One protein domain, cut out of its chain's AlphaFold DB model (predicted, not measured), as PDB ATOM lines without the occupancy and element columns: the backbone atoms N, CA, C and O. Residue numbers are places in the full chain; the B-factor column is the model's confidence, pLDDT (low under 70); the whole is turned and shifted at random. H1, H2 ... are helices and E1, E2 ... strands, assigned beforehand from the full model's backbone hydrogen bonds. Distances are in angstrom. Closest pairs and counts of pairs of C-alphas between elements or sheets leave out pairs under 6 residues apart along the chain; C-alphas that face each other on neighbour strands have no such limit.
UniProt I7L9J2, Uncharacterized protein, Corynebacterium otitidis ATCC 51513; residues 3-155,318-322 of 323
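AT A GLANCE: This is residues 3 to 155 and 318 to 322 of the 323 residues of an uncharacterized protein of Corynebacterium otitidis ATCC 51513 (UniProt I7L9J2). A strongly twisted six-stranded sheet makes the core, covered by helices on both faces: H3 and H5 on one, H1 and H7 on the other. From this body a wide loop with the small helix H4 on it, residues 55 to 88, reaches far out, and with H2 at the opposite end it makes the longest axis. The printed part has 158 residues with seven named helices and six named strands, in the order E1 H1 H2 E2 H3 H4 E3 H5 E4 H6 H7 E5 E6. The sheet, E2 E1 E3 E4 E6 E5, is mixed, and the class is mixed, helices and strands. The whole is compact, with a radius of gyration of the C-alphas of 15.5 A, yet elongated, spanning 50 by 30 by 28 A.

IN THESE COORDINATES: In the sheet, E1 is residues 3 to 8, 15.9 A long, and begins at C-alpha 3 (29.000, 123.081, 103.405). E2 is residues 31 to 35, 13.3 A; E3, the longest strand, is residues 89 to 95, 19.2 A; E4 is residues 116 to 121, 16.2 A. E5 is residues 149 to 152, and E6 is residues 318 to 321, ending at C-alpha 321 (32.374, 115.860, 93.006). H5, the longest helix, is residues 97 to 109, 18.0 A, from C-alpha 97 at (23.808, 104.527, 97.519). H3 is residues 45 to 54, 14.7 A, and H7 is residues 140 to 146, 10.0 A. The shorter helices are H1, residues 10 to 15, H2, residues 18 to 23, H4, residues 63 to 68, and H6, residues 127 to 131.

HOW THE PARTS SIT: The edge strands are E2 and E5. E2 and E1 are parallel, with N 33 and O 5 2.8 A apart, within hydrogen-bond range. E1 and E3 are parallel, with N 6 and O 92 at 2.8 A, and E3 and E4 are parallel, with N 93 and O 118 at 2.8 A. E4 and E6 are parallel at 52 degrees, with N 117 and O 319 at 2.8 A. E6 and E5 are antiparallel at 137 degrees, with N 152 and O 318 at 2.8 A. The domain has three layers, helices on both faces of a sheet. H7 runs along the strands at a height over the sheet of 8.2 A, over E4 and only just over E3, with 3 of its C-alphas falling on E3; the closest C-alphas of H7 and E4 are those of Ala 144 and Ala 118, 5.0 A. H1, on the same face, runs slantwise to the strands, at 47 degrees to E3 on the local plane. On the opposite face H3 runs along the strands, at 13 degrees to E1 on the local plane. H5 is on the same face as H3; the closest C-alphas of H5 and E3 are those of Leu 100 and Val 93, 6.1 A. H6 only grazes the sheet, with residues 127 to 130. H2 and H4 are not on the sheet. Strand-helix-strand units, parallel neighbour strands with helices between, are E1, H1 H2, E2 and E3, H5, E4; E2, H3 H4, E3 is a split unit, with E1 between its strands. The three crossovers are right-handed. In the seven helices every O i to N i+4 pair is within hydrogen-bond range.

THE WHOLE: The two C-alphas farthest apart are those of Ala 19 and Pro 70, 51.9 A. Residues 156 to 317 are not printed, and C-alphas 155 and 318 are 9.5 A apart across this cut. Of the links that are printed whole, H4 to E3 is long, with 20 residues. The mean pLDDT of the printed part is 93.0; residues 25 to 27 and 71 to 73 are under 70.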
ATOM      1  N   VAL A   3      28.852 124.536 103.412       95.81
ATOM      2  CA  VAL A   3      29.000 123.081 103.405       95.81
ATOM      3  C   VAL A   3      27.946 122.473 104.320       95.81
ATOM      4  O   VAL A   3      27.909 122.777 105.511       95.81
ATOM      5  N   LEU A   4      27.114 121.603 103.756       97.12
ATOM      6  CA  LEU A   4      26.141 120.777 104.460       97.12
ATOM      7  C   LEU A   4      26.580 119.313 104.365       97.12
ATOM      8  O   LEU A   4      26.676 118.759 103.273       97.12
ATOM      9  N   VAL A   5      26.831 118.674 105.502       97.81
ATOM     10  CA  VAL A   5      27.154 117.247 105.598       97.81
ATOM     11  C   VAL A   5      25.905 116.494 106.035       97.81
ATOM     12  O   VAL A   5      25.382 116.740 107.119       97.81
ATOM     13  N   ILE A   6      25.436 115.561 105.212       98.38
ATOM     14  CA  ILE A   6      24.291 114.695 105.499       98.38
ATOM     15  C   ILE A   6      24.815 113.285 105.766       98.38
ATOM     16  O   ILE A   6      25.329 112.623 104.864       98.38
ATOM     17  N   ARG A   7      24.688 112.823 107.012       98.38
ATOM     18  CA  ARG A   7      25.117 111.487 107.449       98.38
ATOM     19  C   ARG A   7      23.906 110.557 107.465       98.38
ATOM     20  O   ARG A   7      23.013 110.699 108.300       98.38
ATOM     21  N   CYS A   8      23.870 109.624 106.522       98.19
ATOM     22  CA  CYS A   8      22.757 108.706 106.303       98.19
ATOM     23  C   CYS A   8      23.017 107.385 107.035       98.19
ATOM     24  O   CYS A   8      23.750 106.524 106.548       98.19
ATOM     25  N   GLY A   9      22.389 107.216 108.200       97.06
ATOM     26  CA  GLY A   9      22.521 106.024 109.039       97.06
ATOM     27  C   GLY A   9      23.637 106.099 110.094       97.06
ATOM     28  O   GLY A   9      24.448 107.026 110.103       97.06
ATOM     29  N   PRO A  10      23.683 105.130 111.027       95.94
ATOM     30  CA  PRO A  10      24.609 105.149 112.164       95.94
ATOM     31  C   PRO A  10      26.080 105.022 111.745       95.94
ATOM     32  O   PRO A  10      26.913 105.786 112.224       95.94
ATOM     33  N   GLN A  11      26.393 104.146 110.787       96.00
ATOM     34  CA  GLN A  11      27.762 103.963 110.282       96.00
ATOM     35  C   GLN A  11      28.320 105.236 109.624       96.00
ATOM     36  O   GLN A  11      29.515 105.511 109.696       96.00
ATOM     37  N   ALA A  12      27.456 106.066 109.029       96.25
ATOM     38  CA  ALA A  12      27.861 107.353 108.471       96.25
ATOM     39  C   ALA A  12      28.290 108.357 109.553       96.25
ATOM     40  O   ALA A  12      29.172 109.179 109.310       96.25
ATOM     41  N   ARG A  13      27.709 108.277 110.759       94.12
ATOM     42  CA  ARG A  13      28.104 109.116 111.906       94.12
ATOM     43  C   ARG A  13      29.491 108.767 112.412       94.12
ATOM     44  O   ARG A  13      30.246 109.664 112.763       94.12
ATOM     45  N   GLU A  14      29.813 107.480 112.414       93.00
ATOM     46  CA  GLU A  14      31.139 106.982 112.776       93.00
ATOM     47  C   GLU A  14      32.174 107.381 111.719       93.00
ATOM     48  O   GLU A  14      33.215 107.943 112.057       93.00
ATOM     49  N   ARG A  15      31.859 107.176 110.431       92.38
ATOM     50  CA  ARG A  15      32.759 107.517 109.318       92.38
ATOM     51  C   ARG A  15      33.021 109.023 109.197       92.38
ATOM     52  O   ARG A  15      34.124 109.411 108.831       92.38
ATOM     53  N   ALA A  16      32.034 109.863 109.513       92.06
ATOM     54  CA  ALA A  16      32.128 111.325 109.480       92.06
ATOM     55  C   ALA A  16      31.800 111.952 110.847       92.06
ATOM     56  O   ALA A  16      30.889 112.779 110.994       92.06
ATOM     57  N   GLY A  17      32.550 111.527 111.865       89.00
ATOM     58  CA  GLY A  17      32.532 112.146 113.188       89.00
ATOM     59  C   GLY A  17      33.144 113.552 113.185       89.00
ATOM     60  O   GLY A  17      33.836 113.946 112.247       89.00
ATOM     61  N   GLU A  18      32.925 114.308 114.261       85.31
ATOM     62  CA  GLU A  18      33.403 115.696 114.385       85.31
ATOM     63  C   GLU A  18      34.922 115.819 114.209       85.31
ATOM     64  O   GLU A  18      35.390 116.676 113.463       85.31
ATOM     65  N   ALA A  19      35.697 114.918 114.823       83.31
ATOM     66  CA  ALA A  19      37.153 114.902 114.697       83.31
ATOM     67  C   ALA A  19      37.622 114.625 113.256       83.31
ATOM     68  O   ALA A  19      38.580 115.240 112.793       83.31
ATOM     69  N   ALA A  20      36.930 113.736 112.534       86.88
ATOM     70  CA  ALA A  20      37.244 113.429 111.140       86.88
ATOM     71  C   ALA A  20      36.944 114.628 110.228       86.88
ATOM     72  O   ALA A  20      37.767 114.994 109.395       86.88
ATOM     73  N   LEU A  21      35.801 115.291 110.436       86.31
ATOM     74  CA  LEU A  21      35.431 116.502 109.697       86.31
ATOM     75  C   LEU A  21      36.387 117.670 109.975       86.31
ATOM     76  O   LEU A  21      36.753 118.386 109.045       86.31
ATOM     77  N   ALA A  22      36.825 117.837 111.226       83.56
ATOM     78  CA  ALA A  22      37.811 118.849 111.596       83.56
ATOM     79  C   ALA A  22      39.189 118.572 110.965       83.56
ATOM     80  O   ALA A  22      39.851 119.494 110.495       83.56
ATOM     81  N   GLY A  23      39.611 117.303 110.921       81.69
ATOM     82  CA  GLY A  23      40.884 116.888 110.323       81.69
ATOM     83  C   GLY A  23      40.917 116.947 108.792       81.69
ATOM     84  O   GLY A  23      41.985 117.133 108.217       81.69
ATOM     85  N   ALA A  24      39.760 116.849 108.130       80.44
ATOM     86  CA  ALA A  24      39.642 116.827 106.669       80.44
ATOM     87  C   ALA A  24      39.776 118.213 105.995       80.44
ATOM     88  O   ALA A  24      39.628 118.333 104.775       80.44
ATOM     89  N   GLY A  25      40.051 119.267 106.773       68.38
ATOM     90  CA  GLY A  25      40.333 120.604 106.249       68.38
ATOM     91  C   GLY A  25      39.117 121.320 105.662       68.38
ATOM     92  O   GLY A  25      39.272 122.120 104.741       68.38
ATOM     93  N   ALA A  26      37.906 121.049 106.167       62.16
ATOM     94  CA  ALA A  26      36.755 121.903 105.879       62.16
ATOM     95  C   ALA A  26      37.095 123.339 106.318       62.16
ATOM     96  O   ALA A  26      37.595 123.516 107.423       62.16
ATOM     97  N   GLY A  27      36.864 124.344 105.466       69.94
ATOM     98  CA  GLY A  27      37.122 125.752 105.798       69.94
ATOM     99  C   GLY A  27      36.286 126.239 106.999       69.94
ATOM    100  O   GLY A  27      36.621 125.955 108.145       69.94
ATOM    101  N   PRO A  28      35.201 127.009 106.804       76.31
ATOM    102  CA  PRO A  28      34.240 127.223 107.882       76.31
ATOM    103  C   PRO A  28      33.617 125.882 108.309       76.31
ATOM    104  O   PRO A  28      33.426 124.990 107.480       76.31
ATOM    105  N   ALA A  29      33.294 125.749 109.600       83.06
ATOM    106  CA  ALA A  29      32.724 124.520 110.147       83.06
ATOM    107  C   ALA A  29      31.445 124.120 109.378       83.06
ATOM    108  O   ALA A  29      30.547 124.957 109.227       83.06
ATOM    109  N   PRO A  30      31.348 122.875 108.875       90.81
ATOM    110  CA  PRO A  30      30.196 122.444 108.097       90.81
ATOM    111  C   PRO A  30      28.946 122.327 108.975       90.81
ATOM    112  O   PRO A  30      29.019 121.936 110.141       90.81
ATOM    113  N   ILE A  31      27.780 122.592 108.390       93.81
ATOM    114  CA  ILE A  31      26.492 122.255 109.003       93.81
ATOM    115  C   ILE A  31      26.333 120.741 108.890       93.81
ATOM    116  O   ILE A  31      26.403 120.197 107.790       93.81
ATOM    117  N   VAL A  32      26.125 120.046 110.005       95.88
ATOM    118  CA  VAL A  32      25.995 118.582 110.021       95.88
ATOM    119  C   VAL A  32      24.552 118.193 110.315       95.88
ATOM    120  O   VAL A  32      23.948 118.679 111.270       95.88
ATOM    121  N   HIS A  33      24.000 117.299 109.499       97.50
ATOM    122  CA  HIS A  33      22.654 116.770 109.647       97.50
ATOM    123  C   HIS A  33      22.655 115.241 109.602       97.50
ATOM    124  O   HIS A  33      23.254 114.629 108.719       97.50
ATOM    125  N   ASP A  34      21.947 114.624 110.544       97.94
ATOM    126  CA  ASP A  34      21.779 113.176 110.614       97.94
ATOM    127  C   ASP A  34      20.417 112.753 110.078       97.94
ATOM    128  O   ASP A  34      19.393 113.302 110.479       97.94
ATOM    129  N   ALA A  35      20.404 111.713 109.249       98.00
ATOM    130  CA  ALA A  35      19.188 111.152 108.673       98.00
ATOM    131  C   ALA A  35      19.210 109.615 108.691       98.00
ATOM    132  O   ALA A  35      20.239 108.988 108.965       98.00
ATOM    133  N   ALA A  36      18.066 108.996 108.396       97.81
ATOM    134  CA  ALA A  36      17.981 107.569 108.102       97.81
ATOM    135  C   ALA A  36      18.895 107.169 106.927       97.81
ATOM    136  O   ALA A  36      19.298 108.003 106.120       97.81
ATOM    137  N   GLU A  37      19.196 105.873 106.788       97.19
ATOM    138  CA  GLU A  37      20.017 105.376 105.670       97.19
ATOM    139  C   GLU A  37      19.406 105.707 104.300       97.19
ATOM    140  O   GLU A  37      20.133 106.009 103.358       97.19
ATOM    141  N   ALA A  38      18.072 105.687 104.211       96.31
ATOM    142  CA  ALA A  38      17.288 106.200 103.092       96.31
ATOM    143  C   ALA A  38      16.448 107.402 103.579       96.31
ATOM    144  O   ALA A  38      15.295 107.212 103.986       96.31
ATOM    145  N   PRO A  39      17.017 108.625 103.594       97.38
ATOM    146  CA  PRO A  39      16.372 109.809 104.148       97.38
ATOM    147  C   PRO A  39      15.004 110.100 103.529       97.38
ATOM    148  O   PRO A  39      14.817 110.087 102.309       97.38
ATOM    149  N   THR A  40      14.039 110.448 104.371       95.94
ATOM    150  CA  THR A  40      12.728 110.921 103.925       95.94
ATOM    151  C   THR A  40      12.771 112.387 103.488       95.94
ATOM    152  O   THR A  40      13.670 113.155 103.832       95.94
ATOM    153  N   ARG A  41      11.716 112.840 102.794       94.12
ATOM    154  CA  ARG A  41      11.541 114.264 102.448       94.12
ATOM    155  C   ARG A  41      11.609 115.184 103.675       94.12
ATOM    156  O   ARG A  41      12.067 116.312 103.546       94.12
ATOM    157  N   ARG A  42      11.102 114.734 104.829       95.88
ATOM    158  CA  ARG A  42      11.081 115.538 106.058       95.88
ATOM    159  C   ARG A  42      12.481 115.693 106.641       95.88
ATOM    160  O   ARG A  42      12.815 116.785 107.082       95.88
ATOM    161  N   GLU A  43      13.267 114.623 106.628       97.69
ATOM    162  CA  GLU A  43      14.657 114.648 107.091       97.69
ATOM    163  C   GLU A  43      15.520 115.526 106.184       97.69
ATOM    164  O   GLU A  43      16.334 116.288 106.671       97.69
ATOM    165  N   LEU A  44      15.268 115.549 104.876       98.12
ATOM    166  CA  LEU A  44      16.026 116.396 103.947       98.12
ATOM    167  C   LEU A  44      15.550 117.861 103.872       98.12
ATOM    168  O   LEU A  44      15.951 118.582 102.963       98.12
ATOM    169  N   LYS A  45      14.720 118.334 104.809       97.06
ATOM    170  CA  LYS A  45      14.292 119.745 104.859       97.06
ATOM    171  C   LYS A  45      15.457 120.746 105.001       97.06
ATOM    172  O   LYS A  45      15.405 121.763 104.313       97.06
ATOM    173  N   PRO A  46      16.509 120.484 105.806       96.75
ATOM    174  CA  PRO A  46      17.649 121.398 105.920       96.75
ATOM    175  C   PRO A  46      18.356 121.653 104.586       96.75
ATOM    176  O   PRO A  46      18.843 122.750 104.346       96.75
ATOM    177  N   LEU A  47      18.359 120.668 103.679       97.75
ATOM    178  CA  LEU A  47      18.906 120.842 102.335       97.75
ATOM    179  C   LEU A  47      18.116 121.883 101.527       97.75
ATOM    180  O   LEU A  47      18.715 122.707 100.840       97.75
ATOM    181  N   ASP A  48      16.784 121.881 101.627       97.56
ATOM    182  CA  ASP A  48      15.954 122.890 100.955       97.56
ATOM    183  C   ASP A  48      16.146 124.284 101.561       97.56
ATOM    184  O   ASP A  48      16.111 125.283 100.846       97.56
ATOM    185  N   GLU A  49      16.312 124.349 102.883       97.12
ATOM    186  CA  GLU A  49      16.536 125.595 103.615       97.12
ATOM    187  C   GLU A  49      17.872 126.226 103.207       97.12
ATOM    188  O   GLU A  49      17.899 127.411 102.871       97.12
ATOM    189  N   GLU A  50      18.943 125.432 103.116       97.12
ATOM    190  CA  GLU A  50      20.244 125.904 102.635       97.12
ATOM    191  C   GLU A  50      20.221 126.285 101.151       97.12
ATOM    192  O   GLU A  50      20.729 127.348 100.792       97.12
ATOM    193  N   ALA A  51      19.580 125.487 100.290       97.38
ATOM    194  CA  ALA A  51      19.437 125.817  98.871       97.38
ATOM    195  C   ALA A  51      18.693 127.147  98.668       97.38
ATOM    196  O   ALA A  51      19.147 128.007  97.912       97.38
ATOM    197  N   LYS A  52      17.591 127.355  99.399       97.19
ATOM    198  CA  LYS A  52      16.825 128.606  99.364       97.19
ATOM    199  C   LYS A  52      17.596 129.777  99.972       97.19
ATOM    200  O   LYS A  52      17.425 130.906  99.529       97.19
ATOM    201  N   ARG A  53      18.435 129.545 100.985       96.88
ATOM    202  CA  ARG A  53      19.269 130.598 101.578       96.88
ATOM    203  C   ARG A  53      20.286 131.136 100.571       96.88
ATOM    204  O   ARG A  53      20.453 132.350 100.488       96.88
ATOM    205  N   VAL A  54      20.952 130.257  99.816       96.81
ATOM    206  CA  VAL A  54      21.988 130.669  98.846       96.81
ATOM    207  C   VAL A  54      21.417 131.151  97.510       96.81
ATOM    208  O   VAL A  54      22.064 131.945  96.830       96.81
ATOM    209  N   LEU A  55      20.216 130.705  97.133       97.19
ATOM    210  CA  LEU A  55      19.482 131.181  95.957       97.19
ATOM    211  C   LEU A  55      17.991 131.371  96.306       97.19
ATOM    212  O   LEU A  55      17.184 130.471  96.069       97.19
ATOM    213  N   PRO A  56      17.608 132.524  96.886       95.25
ATOM    214  CA  PRO A  56      16.221 132.776  97.293       95.25
ATOM    215  C   PRO A  56      15.231 132.850  96.129       95.25
ATOM    216  O   PRO A  56      14.075 132.454  96.281       95.25
ATOM    217  N   GLU A  57      15.693 133.353  94.985       93.31
ATOM    218  CA  GLU A  57      14.934 133.482  93.747       93.31
ATOM    219  C   GLU A  57      15.792 132.958  92.592       93.31
ATOM    220  O   GLU A  57      16.940 133.374  92.426       93.31
ATOM    221  N   ASP A  58      15.246 132.017  91.822       92.50
ATOM    222  CA  ASP A  58      15.905 131.454  90.646       92.50
ATOM    223  C   ASP A  58      15.414 132.186  89.386       92.50
ATOM    224  O   ASP A  58      14.253 132.022  89.012       92.50
ATOM    225  N   PRO A  59      16.266 132.981  88.714       91.00
ATOM    226  CA  PRO A  59      15.880 133.688  87.495       91.00
ATOM    227  C   PRO A  59      15.881 132.782  86.251       91.00
ATOM    228  O   PRO A  59      15.590 133.250  85.150       91.00
ATOM    229  N   THR A  60      16.284 131.514  86.373       91.62
ATOM    230  CA  THR A  60      16.326 130.578  85.247       91.62
ATOM    231  C   THR A  60      14.948 129.964  84.978       91.62
ATOM    232  O   THR A  60      14.144 129.831  85.900       91.62
ATOM    233  N   PRO A  61      14.652 129.552  83.729       90.44
ATOM    234  CA  PRO A  61      13.404 128.865  83.428       90.44
ATOM    235  C   PRO A  61      13.242 127.612  84.289       90.44
ATOM    236  O   PRO A  61      14.149 126.773  84.386       90.44
ATOM    237  N   SER A  62      12.058 127.467  84.867       89.75
ATOM    238  CA  SER A  62      11.673 126.291  85.635       89.75
ATOM    239  C   SER A  62      11.689 125.033  84.766       89.75
ATOM    240  O   SER A  62      11.506 125.078  83.545       89.75
ATOM    241  N   LEU A  63      11.815 123.860  85.392       88.19
ATOM    242  CA  LEU A  63      11.725 122.572  84.686       88.19
ATOM    243  C   LEU A  63      10.446 122.424  83.843       88.19
ATOM    244  O   LEU A  63      10.480 121.811  82.776       88.19
ATOM    245  N   ALA A  64       9.323 122.983  84.304       87.50
ATOM    246  CA  ALA A  64       8.053 122.941  83.584       87.50
ATOM    247  C   ALA A  64       8.062 123.828  82.329       87.50
ATOM    248  O   ALA A  64       7.476 123.451  81.314       87.50
ATOM    249  N   GLU A  65       8.723 124.984  82.383       89.44
ATOM    250  CA  GLU A  65       8.907 125.865  81.226       89.44
ATOM    251  C   GLU A  65       9.887 125.254  80.223       89.44
ATOM    252  O   GLU A  65       9.588 125.221  79.031       89.44
ATOM    253  N   ILE A  66      11.000 124.680  80.700       87.19
ATOM    254  CA  ILE A  66      11.964 123.966  79.850       87.19
ATOM    255  C   ILE A  66      11.264 122.823  79.112       87.19
ATOM    256  O   ILE A  66      11.389 122.722  77.897       87.19
ATOM    257  N   ALA A  67      10.491 121.992  79.816       85.06
ATOM    258  CA  ALA A  67       9.803 120.846  79.220       85.06
ATOM    259  C   ALA A  67       8.756 121.234  78.161       85.06
ATOM    260  O   ALA A  67       8.470 120.440  77.269       85.06
ATOM    261  N   LYS A  68       8.175 122.437  78.259       88.06
ATOM    262  CA  LYS A  68       7.208 122.968  77.284       88.06
ATOM    263  C   LYS A  68       7.868 123.714  76.124       88.06
ATOM    264  O   LYS A  68       7.180 124.057  75.165       88.06
ATOM    265  N   SER A  69       9.165 124.002  76.213       82.50
ATOM    266  CA  SER A  69       9.877 124.742  75.177       82.50
ATOM    267  C   SER A  69       9.964 123.916  73.888       82.50
ATOM    268  O   SER A  69      10.353 122.752  73.945       82.50
ATOM    269  N   PRO A  70       9.680 124.488  72.706       74.94
ATOM    270  CA  PRO A  70       9.876 123.792  71.432       74.94
ATOM    271  C   PRO A  70      11.364 123.550  71.122       74.94
ATOM    272  O   PRO A  70      11.693 122.678  70.326       74.94
ATOM    273  N   ASN A  71      12.259 124.296  71.777       67.88
ATOM    274  CA  ASN A  71      13.708 124.235  71.607       67.88
ATOM    275  C   ASN A  71      14.384 123.607  72.837       67.88
ATOM    276  O   ASN A  71      15.306 124.191  73.414       67.88
ATOM    277  N   VAL A  72      13.927 122.429  73.279       67.81
ATOM    278  CA  VAL A  72      14.686 121.657  74.276       67.81
ATOM    279  C   VAL A  72      15.990 121.214  73.623       67.81
ATOM    280  O   VAL A  72      15.981 120.426  72.680       67.81
ATOM    281  N   SER A  73      17.122 121.745  74.100       67.00
ATOM    282  CA  SER A  73      18.436 121.353  73.588       67.00
ATOM    283  C   SER A  73      18.585 119.834  73.657       67.00
ATOM    284  O   SER A  73      18.287 119.230  74.690       67.00
ATOM    285  N   HIS A  74      19.088 119.222  72.583       71.81
ATOM    286  CA  HIS A  74      19.485 117.820  72.627       71.81
ATOM    287  C   HIS A  74      20.431 117.614  73.817       71.81
ATOM    288  O   HIS A  74      21.399 118.360  73.977       71.81
ATOM    289  N   LEU A  75      20.115 116.638  74.674       80.94
ATOM    290  CA  LEU A  75      20.882 116.306  75.878       80.94
ATOM    291  C   LEU A  75      22.249 115.705  75.492       80.94
ATOM    292  O   LEU A  75      22.443 114.492  75.547       80.94
ATOM    293  N   GLY A  76      23.166 116.568  75.045       87.31
ATOM    294  CA  GLY A  76      24.556 116.264  74.694       87.31
ATOM    295  C   GLY A  76      25.465 116.258  75.922       87.31
ATOM    296  O   GLY A  76      25.033 115.857  77.001       87.31
ATOM    297  N   ALA A  77      26.718 116.696  75.788       93.94
ATOM    298  CA  ALA A  77      27.653 116.761  76.918       93.94
ATOM    299  C   ALA A  77      27.037 117.508  78.124       93.94
ATOM    300  O   ALA A  77      26.336 118.509  77.920       93.94
ATOM    301  N   PRO A  78      27.236 117.024  79.363       96.44
ATOM    302  CA  PRO A  78      26.673 117.650  80.546       96.44
ATOM    303  C   PRO A  78      27.247 119.054  80.740       96.44
ATOM    304  O   PRO A  78      28.425 119.304  80.477       96.44
ATOM    305  N   ARG A  79      26.413 119.986  81.203       94.88
ATOM    306  CA  ARG A  79      26.782 121.402  81.343       94.88
ATOM    307  C   ARG A  79      26.681 121.887  82.789       94.88
ATOM    308  O   ARG A  79      25.869 121.367  83.555       94.88
ATOM    309  N   PRO A  80      27.483 122.896  83.175       95.69
ATOM    310  CA  PRO A  80      27.304 123.569  84.456       95.69
ATOM    311  C   PRO A  80      25.873 124.082  84.611       95.69
ATOM    312  O   PRO A  80      25.240 124.468  83.622       95.69
ATOM    313  N   SER A  81      25.376 124.108  85.849       94.06
ATOM    314  CA  SER A  81      24.060 124.685  86.114       94.06
ATOM    315  C   SER A  81      24.023 126.155  85.670       94.06
ATOM    316  O   SER A  81      24.971 126.899  85.933       94.06
ATOM    317  N   PRO A  82      22.949 126.604  84.994       93.19
ATOM    318  CA  PRO A  82      22.787 128.013  84.643       93.19
ATOM    319  C   PRO A  82      22.475 128.894  85.867       93.19
ATOM    320  O   PRO A  82      22.629 130.113  85.791       93.19
ATOM    321  N   GLN A  83      22.033 128.290  86.976       95.25
ATOM    322  CA  GLN A  83      21.687 128.979  88.216       95.25
ATOM    323  C   GLN A  83      22.949 129.528  88.885       95.25
ATOM    324  O   GLN A  83      23.988 128.869  88.922       95.25
ATOM    325  N   ARG A  84      22.850 130.737  89.441       94.56
ATOM    326  CA  ARG A  84      23.972 131.441  90.071       94.56
ATOM    327  C   ARG A  84      23.614 131.785  91.519       94.56
ATOM    328  O   ARG A  84      23.112 132.883  91.754       94.56
ATOM    329  N   PRO A  85      23.816 130.862  92.478       95.81
ATOM    330  CA  PRO A  85      23.632 131.176  93.891       95.81
ATOM    331  C   PRO A  85      24.621 132.262  94.338       95.81
ATOM    332  O   PRO A  85      25.702 132.405  93.764       95.81
ATOM    333  N   ALA A  86      24.262 133.010  95.384       95.44
ATOM    334  CA  ALA A  86      25.103 134.060  95.965       95.44
ATOM    335  C   ALA A  86      26.448 133.515  96.479       95.44
ATOM    336  O   ALA A  86      27.465 134.205  96.449       95.44
ATOM    337  N   GLU A  87      26.457 132.254  96.914       94.25
ATOM    338  CA  GLU A  87      27.663 131.491  97.205       94.25
ATOM    339  C   GLU A  87      27.487 130.011  96.820       94.25
ATOM    340  O   GLU A  87      26.359 129.513  96.813       94.25
ATOM    341  N   PRO A  88      28.573 129.272  96.522       94.69
ATOM    342  CA  PRO A  88      28.478 127.842  96.248       94.69
ATOM    343  C   PRO A  88      27.957 127.061  97.461       94.69
ATOM    344  O   PRO A  88      28.413 127.287  98.587       94.69
ATOM    345  N   LEU A  89      27.051 126.112  97.216       97.19
ATOM    346  CA  LEU A  89      26.543 125.162  98.205       97.19
ATOM    347  C   LEU A  89      27.115 123.774  97.919       97.19
ATOM    348  O   LEU A  89      26.828 123.193  96.875       97.19
ATOM    349  N   ARG A  90      27.880 123.238  98.869       97.69
ATOM    350  CA  ARG A  90      28.412 121.875  98.859       97.69
ATOM    351  C   ARG A  90      27.600 120.993  99.783       97.69
ATOM    352  O   ARG A  90      27.445 121.302 100.961       97.69
ATOM    353  N   VAL A  91      27.127 119.876  99.255       98.44
ATOM    354  CA  VAL A  91      26.358 118.870  99.982       98.44
ATOM    355  C   VAL A  91      27.175 117.588 100.007       98.44
ATOM    356  O   VAL A  91      27.279 116.897  98.999       98.44
ATOM    357  N   VAL A  92      27.780 117.273 101.147       98.25
ATOM    358  CA  VAL A  92      28.532 116.031 101.342       98.25
ATOM    359  C   VAL A  92      27.587 114.973 101.891       98.25
ATOM    360  O   VAL A  92      27.097 115.097 103.010       98.25
ATOM    361  N   VAL A  93      27.336 113.922 101.121       98.75
ATOM    362  CA  VAL A  93      26.528 112.782 101.555       98.75
ATOM    363  C   VAL A  93      27.449 111.671 102.028       98.75
ATOM    364  O   VAL A  93      28.284 111.198 101.265       98.75
ATOM    365  N   VAL A  94      27.283 111.232 103.270       98.56
ATOM    366  CA  VAL A  94      28.016 110.101 103.847       98.56
ATOM    367  C   VAL A  94      27.020 108.969 104.059       98.56
ATOM    368  O   VAL A  94      26.053 109.154 104.796       98.56
ATOM    369  N   GLY A  95      27.199 107.815 103.412       98.25
ATOM    370  CA  GLY A  95      26.215 106.729 103.507       98.25
ATOM    371  C   GLY A  95      26.291 105.689 102.392       98.25
ATOM    372  O   GLY A  95      27.253 105.633 101.632       98.25
ATOM    373  N   GLU A  96      25.252 104.864 102.282       98.25
ATOM    374  CA  GLU A  96      25.032 103.959 101.143       98.25
ATOM    375  C   GLU A  96      24.415 104.688  99.932       98.25
ATOM    376  O   GLU A  96      23.906 105.806 100.062       98.25
ATOM    377  N   ASP A  97      24.384 104.020  98.774       98.50
ATOM    378  CA  ASP A  97      23.808 104.527  97.519       98.50
ATOM    379  C   ASP A  97      22.387 105.080  97.694       98.50
ATOM    380  O   ASP A  97      22.073 106.144  97.164       98.50
ATOM    381  N   LYS A  98      21.534 104.422  98.495       98.25
ATOM    382  CA  LYS A  98      20.161 104.882  98.784       98.25
ATOM    383  C   LYS A  98      20.107 106.252  99.470       98.25
ATOM    384  O   LYS A  98      19.169 107.019  99.243       98.25
ATOM    385  N   GLY A  99      21.119 106.585 100.272       98.50
ATOM    386  CA  GLY A  99      21.262 107.894 100.903       98.50
ATOM    387  C   GLY A  99      21.589 108.978  99.876       98.50
ATOM    388  O   GLY A  99      20.929 110.019  99.839       98.50
ATOM    389  N   LEU A 100      22.551 108.704  98.990       98.75
ATOM    390  CA  LEU A 100      22.897 109.591  97.876       98.75
ATOM    391  C   LEU A 100      21.720 109.763  96.905       98.75
ATOM    392  O   LEU A 100      21.366 110.891  96.556       98.75
ATOM    393  N   GLY A 101      21.061 108.666  96.526       98.56
ATOM    394  CA  GLY A 101      19.878 108.666  95.669       98.56
ATOM    395  C   GLY A 101      18.736 109.504  96.247       98.56
ATOM    396  O   GLY A 101      18.096 110.264  95.515       98.56
ATOM    397  N   ALA A 102      18.510 109.464  97.564       98.69
ATOM    398  CA  ALA A 102      17.506 110.298  98.230       98.69
ATOM    399  C   ALA A 102      17.848 111.798  98.177       98.69
ATOM    400  O   ALA A 102      16.973 112.614  97.869       98.69
ATOM    401  N   VAL A 103      19.110 112.167  98.423       98.75
ATOM    402  CA  VAL A 103      19.585 113.560  98.346       98.75
ATOM    403  C   VAL A 103      19.472 114.100  96.920       98.75
ATOM    404  O   VAL A 103      18.878 115.159  96.716       98.75
ATOM    405  N   LEU A 104      19.938 113.344  95.921       98.75
ATOM    406  CA  LEU A 104      19.805 113.714  94.508       98.75
ATOM    407  C   LEU A 104      18.338 113.810  94.083       98.75
ATOM    408  O   LEU A 104      17.955 114.743  93.381       98.75
ATOM    409  N   THR A 105      17.488 112.897  94.558       98.62
ATOM    410  CA  THR A 105      16.038 112.958  94.330       98.62
ATOM    411  C   THR A 105      15.446 114.243  94.897       98.62
ATOM    412  O   THR A 105      14.610 114.881  94.251       98.62
ATOM    413  N   ARG A 106      15.853 114.635  96.110       98.25
ATOM    414  CA  ARG A 106      15.350 115.842  96.763       98.25
ATOM    415  C   ARG A 106      15.809 117.100  96.024       98.25
ATOM    416  O   ARG A 106      14.951 117.930  95.724       98.25
ATOM    417  N   ALA A 107      17.081 117.161  95.622       98.12
ATOM    418  CA  ALA A 107      17.647 118.261  94.845       98.12
ATOM    419  C   ALA A 107      17.040 118.413  93.454       98.12
ATOM    420  O   ALA A 107      16.656 119.511  93.055       98.12
ATOM    421  N   MET A 108      16.858 117.301  92.747       97.75
ATOM    422  CA  MET A 108      16.180 117.268  91.457       97.75
ATOM    423  C   MET A 108      14.738 117.774  91.556       97.75
ATOM    424  O   MET A 108      14.301 118.580  90.742       97.75
ATOM    425  N   ARG A 109      13.976 117.311  92.556       96.31
ATOM    426  CA  ARG A 109      12.569 117.713  92.737       96.31
ATOM    427  C   ARG A 109      12.412 119.155  93.211       96.31
ATOM    428  O   ARG A 109      11.359 119.740  92.980       96.31
ATOM    429  N   GLY A 110      13.403 119.680  93.925       95.88
ATOM    430  CA  GLY A 110      13.446 121.076  94.351       95.88
ATOM    431  C   GLY A 110      14.072 122.020  93.327       95.88
ATOM    432  O   GLY A 110      14.114 123.215  93.583       95.88
ATOM    433  N   ASP A 111      14.534 121.492  92.192       95.88
ATOM    434  CA  ASP A 111      15.177 122.239  91.112       95.88
ATOM    435  C   ASP A 111      16.457 122.996  91.522       95.88
ATOM    436  O   ASP A 111      16.759 124.071  91.013       95.88
ATOM    437  N   TYR A 112      17.247 122.425  92.435       96.44
ATOM    438  CA  TYR A 112      18.512 123.012  92.901       96.44
ATOM    439  C   TYR A 112      19.724 122.115  92.622       96.44
ATOM    440  O   TYR A 112      20.650 121.999  93.423       96.44
ATOM    441  N   LEU A 113      19.760 121.509  91.431       97.31
ATOM    442  CA  LEU A 113      20.914 120.732  90.950       97.31
ATOM    443  C   LEU A 113      22.170 121.581  90.677       97.31
ATOM    444  O   LEU A 113      23.184 121.029  90.262       97.31
ATOM    445  N   PHE A 114      22.128 122.894  90.943       97.50
ATOM    446  CA  PHE A 114      23.320 123.731  91.100       97.50
ATOM    447  C   PHE A 114      24.155 123.377  92.333       97.50
ATOM    448  O   PHE A 114      25.334 123.720  92.368       97.50
ATOM    449  N   ALA A 115      23.554 122.741  93.346       98.25
ATOM    450  CA  ALA A 115      24.275 122.301  94.528       98.25
ATOM    451  C   ALA A 115      25.349 121.278  94.132       98.25
ATOM    452  O   ALA A 115      25.079 120.317  93.409       98.25
ATOM    453  N   GLU A 116      26.564 121.488  94.624       98.50
ATOM    454  CA  GLU A 116      27.687 120.588  94.411       98.50
ATOM    455  C   GLU A 116      27.548 119.396  95.352       98.50
ATOM    456  O   GLU A 116      27.741 119.525  96.560       98.50
ATOM    457  N   VAL A 117      27.197 118.230  94.822       98.75
ATOM    458  CA  VAL A 117      26.998 117.025  95.628       98.75
ATOM    459  C   VAL A 117      28.276 116.198  95.630       98.75
ATOM    460  O   VAL A 117      28.770 115.774  94.584       98.75
ATOM    461  N   ALA A 118      28.805 115.949  96.821       98.25
ATOM    462  CA  ALA A 118      29.906 115.033  97.057       98.25
ATOM    463  C   ALA A 118      29.409 113.781  97.769       98.25
ATOM    464  O   ALA A 118      28.441 113.830  98.528       98.25
ATOM    465  N   TYR A 119      30.094 112.664  97.552       98.50
ATOM    466  CA  TYR A 119      29.729 111.388  98.146       98.50
ATOM    467  C   TYR A 119      30.918 110.767  98.875       98.50
ATOM    468  O   TYR A 119      32.018 110.692  98.334       98.50
ATOM    469  N   VAL A 120      30.675 110.326 100.106       97.81
ATOM    470  CA  VAL A 120      31.583 109.518 100.914       97.81
ATOM    471  C   VAL A 120      30.881 108.180 101.156       97.81
ATOM    472  O   VAL A 120      30.029 108.085 102.049       97.81
ATOM    473  N   PRO A 121      31.176 107.156 100.342       97.12
ATOM    474  CA  PRO A 121      30.522 105.863 100.469       97.12
ATOM    475  C   PRO A 121      30.871 105.181 101.785       97.12
ATOM    476  O   PRO A 121      31.965 105.368 102.304       97.12
ATOM    477  N   LEU A 122      29.968 104.353 102.313       96.19
ATOM    478  CA  LEU A 122      30.320 103.391 103.369       96.19
ATOM    479  C   LEU A 122      31.082 102.181 102.810       96.19
ATOM    480  O   LEU A 122      31.934 101.628 103.502       96.19
ATOM    481  N   ASP A 123      30.816 101.831 101.553       94.00
ATOM    482  CA  ASP A 123      31.491 100.783 100.792       94.00
ATOM    483  C   ASP A 123      32.039 101.371  99.485       94.00
ATOM    484  O   ASP A 123      31.277 101.764  98.595       94.00
ATOM    485  N   ASP A 124      33.363 101.420  99.355       92.25
ATOM    486  CA  ASP A 124      34.046 101.993  98.189       92.25
ATOM    487  C   ASP A 124      33.819 101.163  96.906       92.25
ATOM    488  O   ASP A 124      34.087 101.643  95.803       92.25
ATOM    489  N   SER A 125      33.297  99.935  97.037       93.38
ATOM    490  CA  SER A 125      32.890  99.066  95.927       93.38
ATOM    491  C   SER A 125      31.410  99.184  95.551       93.38
ATOM    492  O   SER A 125      30.962  98.544  94.596       93.38
ATOM    493  N   SER A 126      30.647 100.030  96.254       95.94
ATOM    494  CA  SER A 126      29.249 100.301  95.919       95.94
ATOM    495  C   SER A 126      29.095 100.796  94.470       95.94
ATOM    496  O   SER A 126      30.007 101.438  93.923       95.94
ATOM    497  N   PRO A 127      27.955 100.514  93.810       97.12
ATOM    498  CA  PRO A 127      27.705 100.986  92.453       97.12
ATOM    499  C   PRO A 127      27.903 102.499  92.289       97.12
ATOM    500  O   PRO A 127      28.585 102.910  91.350       97.12
ATOM    501  N   ALA A 128      27.392 103.335  93.202       97.88
ATOM    502  CA  ALA A 128      27.570 104.786  93.093       97.88
ATOM    503  C   ALA A 128      29.038 105.214  93.253       97.88
ATOM    504  O   ALA A 128      29.522 106.039  92.473       97.88
ATOM    505  N   ALA A 129      29.774 104.628  94.205       97.06
ATOM    506  CA  ALA A 129      31.201 104.911  94.378       97.06
ATOM    507  C   ALA A 129      32.023 104.525  93.143       97.06
ATOM    508  O   ALA A 129      32.887 105.289  92.701       97.06
ATOM    509  N   THR A 130      31.715 103.365  92.560       96.75
ATOM    510  CA  THR A 130      32.366 102.852  91.351       96.75
ATOM    511  C   THR A 130      32.087 103.753  90.154       96.75
ATOM    512  O   THR A 130      33.027 104.160  89.469       96.75
ATOM    513  N   ASN A 131      30.823 104.124  89.929       96.56
ATOM    514  CA  ASN A 131      30.433 105.001  88.824       96.56
ATOM    515  C   ASN A 131      31.138 106.357  88.898       96.56
ATOM    516  O   ASN A 131      31.555 106.883  87.873       96.56
ATOM    517  N   LEU A 132      31.289 106.913  90.104       96.25
ATOM    518  CA  LEU A 132      31.955 108.194  90.344       96.25
ATOM    519  C   LEU A 132      33.489 108.097  90.380       96.25
ATOM    520  O   LEU A 132      34.164 109.125  90.432       96.25
ATOM    521  N   GLY A 133      34.057 106.888  90.339       94.50
ATOM    522  CA  GLY A 133      35.504 106.668  90.393       94.50
ATOM    523  C   GLY A 133      36.134 106.979  91.755       94.50
ATOM    524  O   GLY A 133      37.326 107.284  91.817       94.50
ATOM    525  N   LEU A 134      35.360 106.909  92.845       93.94
ATOM    526  CA  LEU A 134      35.793 107.348  94.179       93.94
ATOM    527  C   LEU A 134      36.812 106.418  94.839       93.94
ATOM    528  O   LEU A 134      37.581 106.881  95.670       93.94
ATOM    529  N   GLY A 135      36.904 105.150  94.426       84.12
ATOM    530  CA  GLY A 135      37.909 104.208  94.949       84.12
ATOM    531  C   GLY A 135      39.369 104.591  94.651       84.12
ATOM    532  O   GLY A 135      40.287 103.894  95.069       84.12
ATOM    533  N   ARG A 136      39.599 105.676  93.898       76.75
ATOM    534  CA  ARG A 136      40.924 106.268  93.637       76.75
ATOM    535  C   ARG A 136      41.157 107.581  94.386       76.75
ATOM    536  O   ARG A 136      42.239 108.153  94.264       76.75
ATOM    537  N   ALA A 137      40.151 108.091  95.092       72.00
ATOM    538  CA  ALA A 137      40.312 109.264  95.932       72.00
ATOM    539  C   ALA A 137      41.216 108.902  97.122       72.00
ATOM    540  O   ALA A 137      41.189 107.769  97.592       72.00
ATOM    541  N   GLY A 138      42.051 109.848  97.561       84.56
ATOM    542  CA  GLY A 138      42.880 109.690  98.758       84.56
ATOM    543  C   GLY A 138      42.012 109.678 100.017       84.56
ATOM    544  O   GLY A 138      41.199 108.787 100.209       84.56
ATOM    545  N   ASP A 139      42.149 110.687 100.874       91.38
ATOM    546  CA  ASP A 139      41.195 110.880 101.970       91.38
ATOM    547  C   ASP A 139      39.794 111.200 101.393       91.38
ATOM    548  O   ASP A 139      39.631 112.254 100.765       91.38
ATOM    549  N   PRO A 140      38.776 110.333 101.591       92.75
ATOM    550  CA  PRO A 140      37.450 110.529 101.010       92.75
ATOM    551  C   PRO A 140      36.738 111.784 101.521       92.75
ATOM    552  O   PRO A 140      36.022 112.425 100.754       92.75
ATOM    553  N   LEU A 141      36.927 112.155 102.794       93.56
ATOM    554  CA  LEU A 141      36.294 113.346 103.364       93.56
ATOM    555  C   LEU A 141      36.971 114.607 102.838       93.56
ATOM    556  O   LEU A 141      36.283 115.508 102.358       93.56
ATOM    557  N   ALA A 142      38.305 114.654 102.855       92.81
ATOM    558  CA  ALA A 142      39.035 115.794 102.307       92.81
ATOM    559  C   ALA A 142      38.751 115.966 100.806       92.81
ATOM    560  O   ALA A 142      38.562 117.089 100.334       92.81
ATOM    561  N   PHE A 143      38.652 114.863 100.059       94.88
ATOM    562  CA  PHE A 143      38.248 114.880  98.657       94.88
ATOM    563  C   PHE A 143      36.826 115.432  98.491       94.88
ATOM    564  O   PHE A 143      36.620 116.376  97.731       94.88
ATOM    565  N   ALA A 144      35.851 114.907  99.237       95.69
ATOM    566  CA  ALA A 144      34.460 115.345  99.159       95.69
ATOM    567  C   ALA A 144      34.273 116.834  99.502       95.69
ATOM    568  O   ALA A 144      33.399 117.496  98.937       95.69
ATOM    569  N   LEU A 145      35.100 117.373 100.397       93.44
ATOM    570  CA  LEU A 145      35.053 118.775 100.808       93.44
ATOM    571  C   LEU A 145      35.706 119.718  99.792       93.44
ATOM    572  O   LEU A 145      35.180 120.803  99.556       93.44
ATOM    573  N   ASN A 146      36.819 119.306  99.181       91.19
ATOM    574  CA  ASN A 146      37.715 120.236  98.486       91.19
ATOM    575  C   ASN A 146      37.821 120.008  96.974       91.19
ATOM    576  O   ASN A 146      38.190 120.924  96.240       91.19
ATOM    577  N   ALA A 147      37.514 118.807  96.478       94.25
ATOM    578  CA  ALA A 147      37.629 118.515  95.054       94.25
ATOM    579  C   ALA A 147      36.561 119.273  94.237       94.25
ATOM    580  O   ALA A 147      35.477 119.571  94.757       94.25
ATOM    581  N   PRO A 148      36.844 119.605  92.964       94.06
ATOM    582  CA  PRO A 148      35.903 120.329  92.118       94.06
ATOM    583  C   PRO A 148      34.684 119.470  91.763       94.06
ATOM    584  O   PRO A 148      34.801 118.270  91.502       94.06
ATOM    585  N   ALA A 149      33.516 120.105  91.688       96.88
ATOM    586  CA  ALA A 149      32.333 119.492  91.104       96.88
ATOM    587  C   ALA A 149      32.398 119.544  89.572       96.88
ATOM    588  O   ALA A 149      32.885 120.512  88.983       96.88
ATOM    589  N   ARG A 150      31.900 118.494  88.917       97.56
ATOM    590  CA  ARG A 150      31.813 118.395  87.459       97.56
ATOM    591  C   ARG A 150      30.368 118.158  87.028       97.56
ATOM    592  O   ARG A 150      29.691 117.315  87.632       97.56
ATOM    593  N   PRO A 151      29.911 118.823  85.954       98.12
ATOM    594  CA  PRO A 151      28.639 118.506  85.328       98.12
ATOM    595  C   PRO A 151      28.541 117.020  85.014       98.12
ATOM    596  O   PRO A 151      29.453 116.439  84.421       98.12
ATOM    597  N   THR A 152      27.444 116.407  85.434       98.06
ATOM    598  CA  THR A 152      27.207 114.976  85.277       98.06
ATOM    599  C   THR A 152      25.729 114.745  84.957       98.06
ATOM    600  O   THR A 152      24.871 115.311  85.642       98.06
ATOM    601  N   PRO A 153      25.392 113.930  83.940       97.81
ATOM    602  CA  PRO A 153      24.010 113.564  83.672       97.81
ATOM    603  C   PRO A 153      23.350 112.967  84.912       97.81
ATOM    604  O   PRO A 153      23.889 112.058  85.539       97.81
ATOM    605  N   LEU A 154      22.157 113.450  85.255       97.88
ATOM    606  CA  LEU A 154      21.365 112.843  86.316       97.88
ATOM    607  C   LEU A 154      20.372 111.853  85.709       97.88
ATOM    608  O   LEU A 154      19.456 112.253  84.995       97.88
ATOM    609  N   ALA A 155      20.519 110.569  86.014       98.12
ATOM    610  CA  ALA A 155      19.527 109.557  85.674       98.12
ATOM    611  C   ALA A 155      18.362 109.573  86.672       98.12
ATOM    612  O   ALA A 155      18.563 109.724  87.879       98.12
ATOM    613  N   ALA A 318      23.471 117.277  87.139       98.06
ATOM    614  CA  ALA A 318      23.947 117.421  88.506       98.06
ATOM    615  C   ALA A 318      25.392 117.939  88.520       98.06
ATOM    616  O   ALA A 318      26.165 117.676  87.595       98.06
ATOM    617  N   GLN A 319      25.779 118.639  89.585       98.44
ATOM    618  CA  GLN A 319      27.171 119.018  89.824       98.44
ATOM    619  C   GLN A 319      27.776 118.030  90.828       98.44
ATOM    620  O   GLN A 319      27.567 118.169  92.029       98.44
ATOM    621  N   LEU A 320      28.475 116.994  90.348       98.44
ATOM    622  CA  LEU A 320      28.993 115.914  91.201       98.44
ATOM    623  C   LEU A 320      30.501 116.034  91.413       98.44
ATOM    624  O   LEU A 320      31.255 116.248  90.464       98.44
ATOM    625  N   VAL A 321      30.949 115.860  92.653       97.94
ATOM    626  CA  VAL A 321      32.374 115.860  93.006       97.94
ATOM    627  C   VAL A 321      32.990 114.515  92.638       97.94
ATOM    628  O   VAL A 321      32.593 113.476  93.167       97.94
ATOM    629  N   ARG A 322      33.949 114.535  91.707       94.88
ATOM    630  CA  ARG A 322      34.603 113.337  91.158       94.88
ATOM    631  C   ARG A 322      36.001 113.645  90.588       94.88
ATOM    632  O   ARG A 322      36.243 114.808  90.252       94.88
TER     633      ARG A 322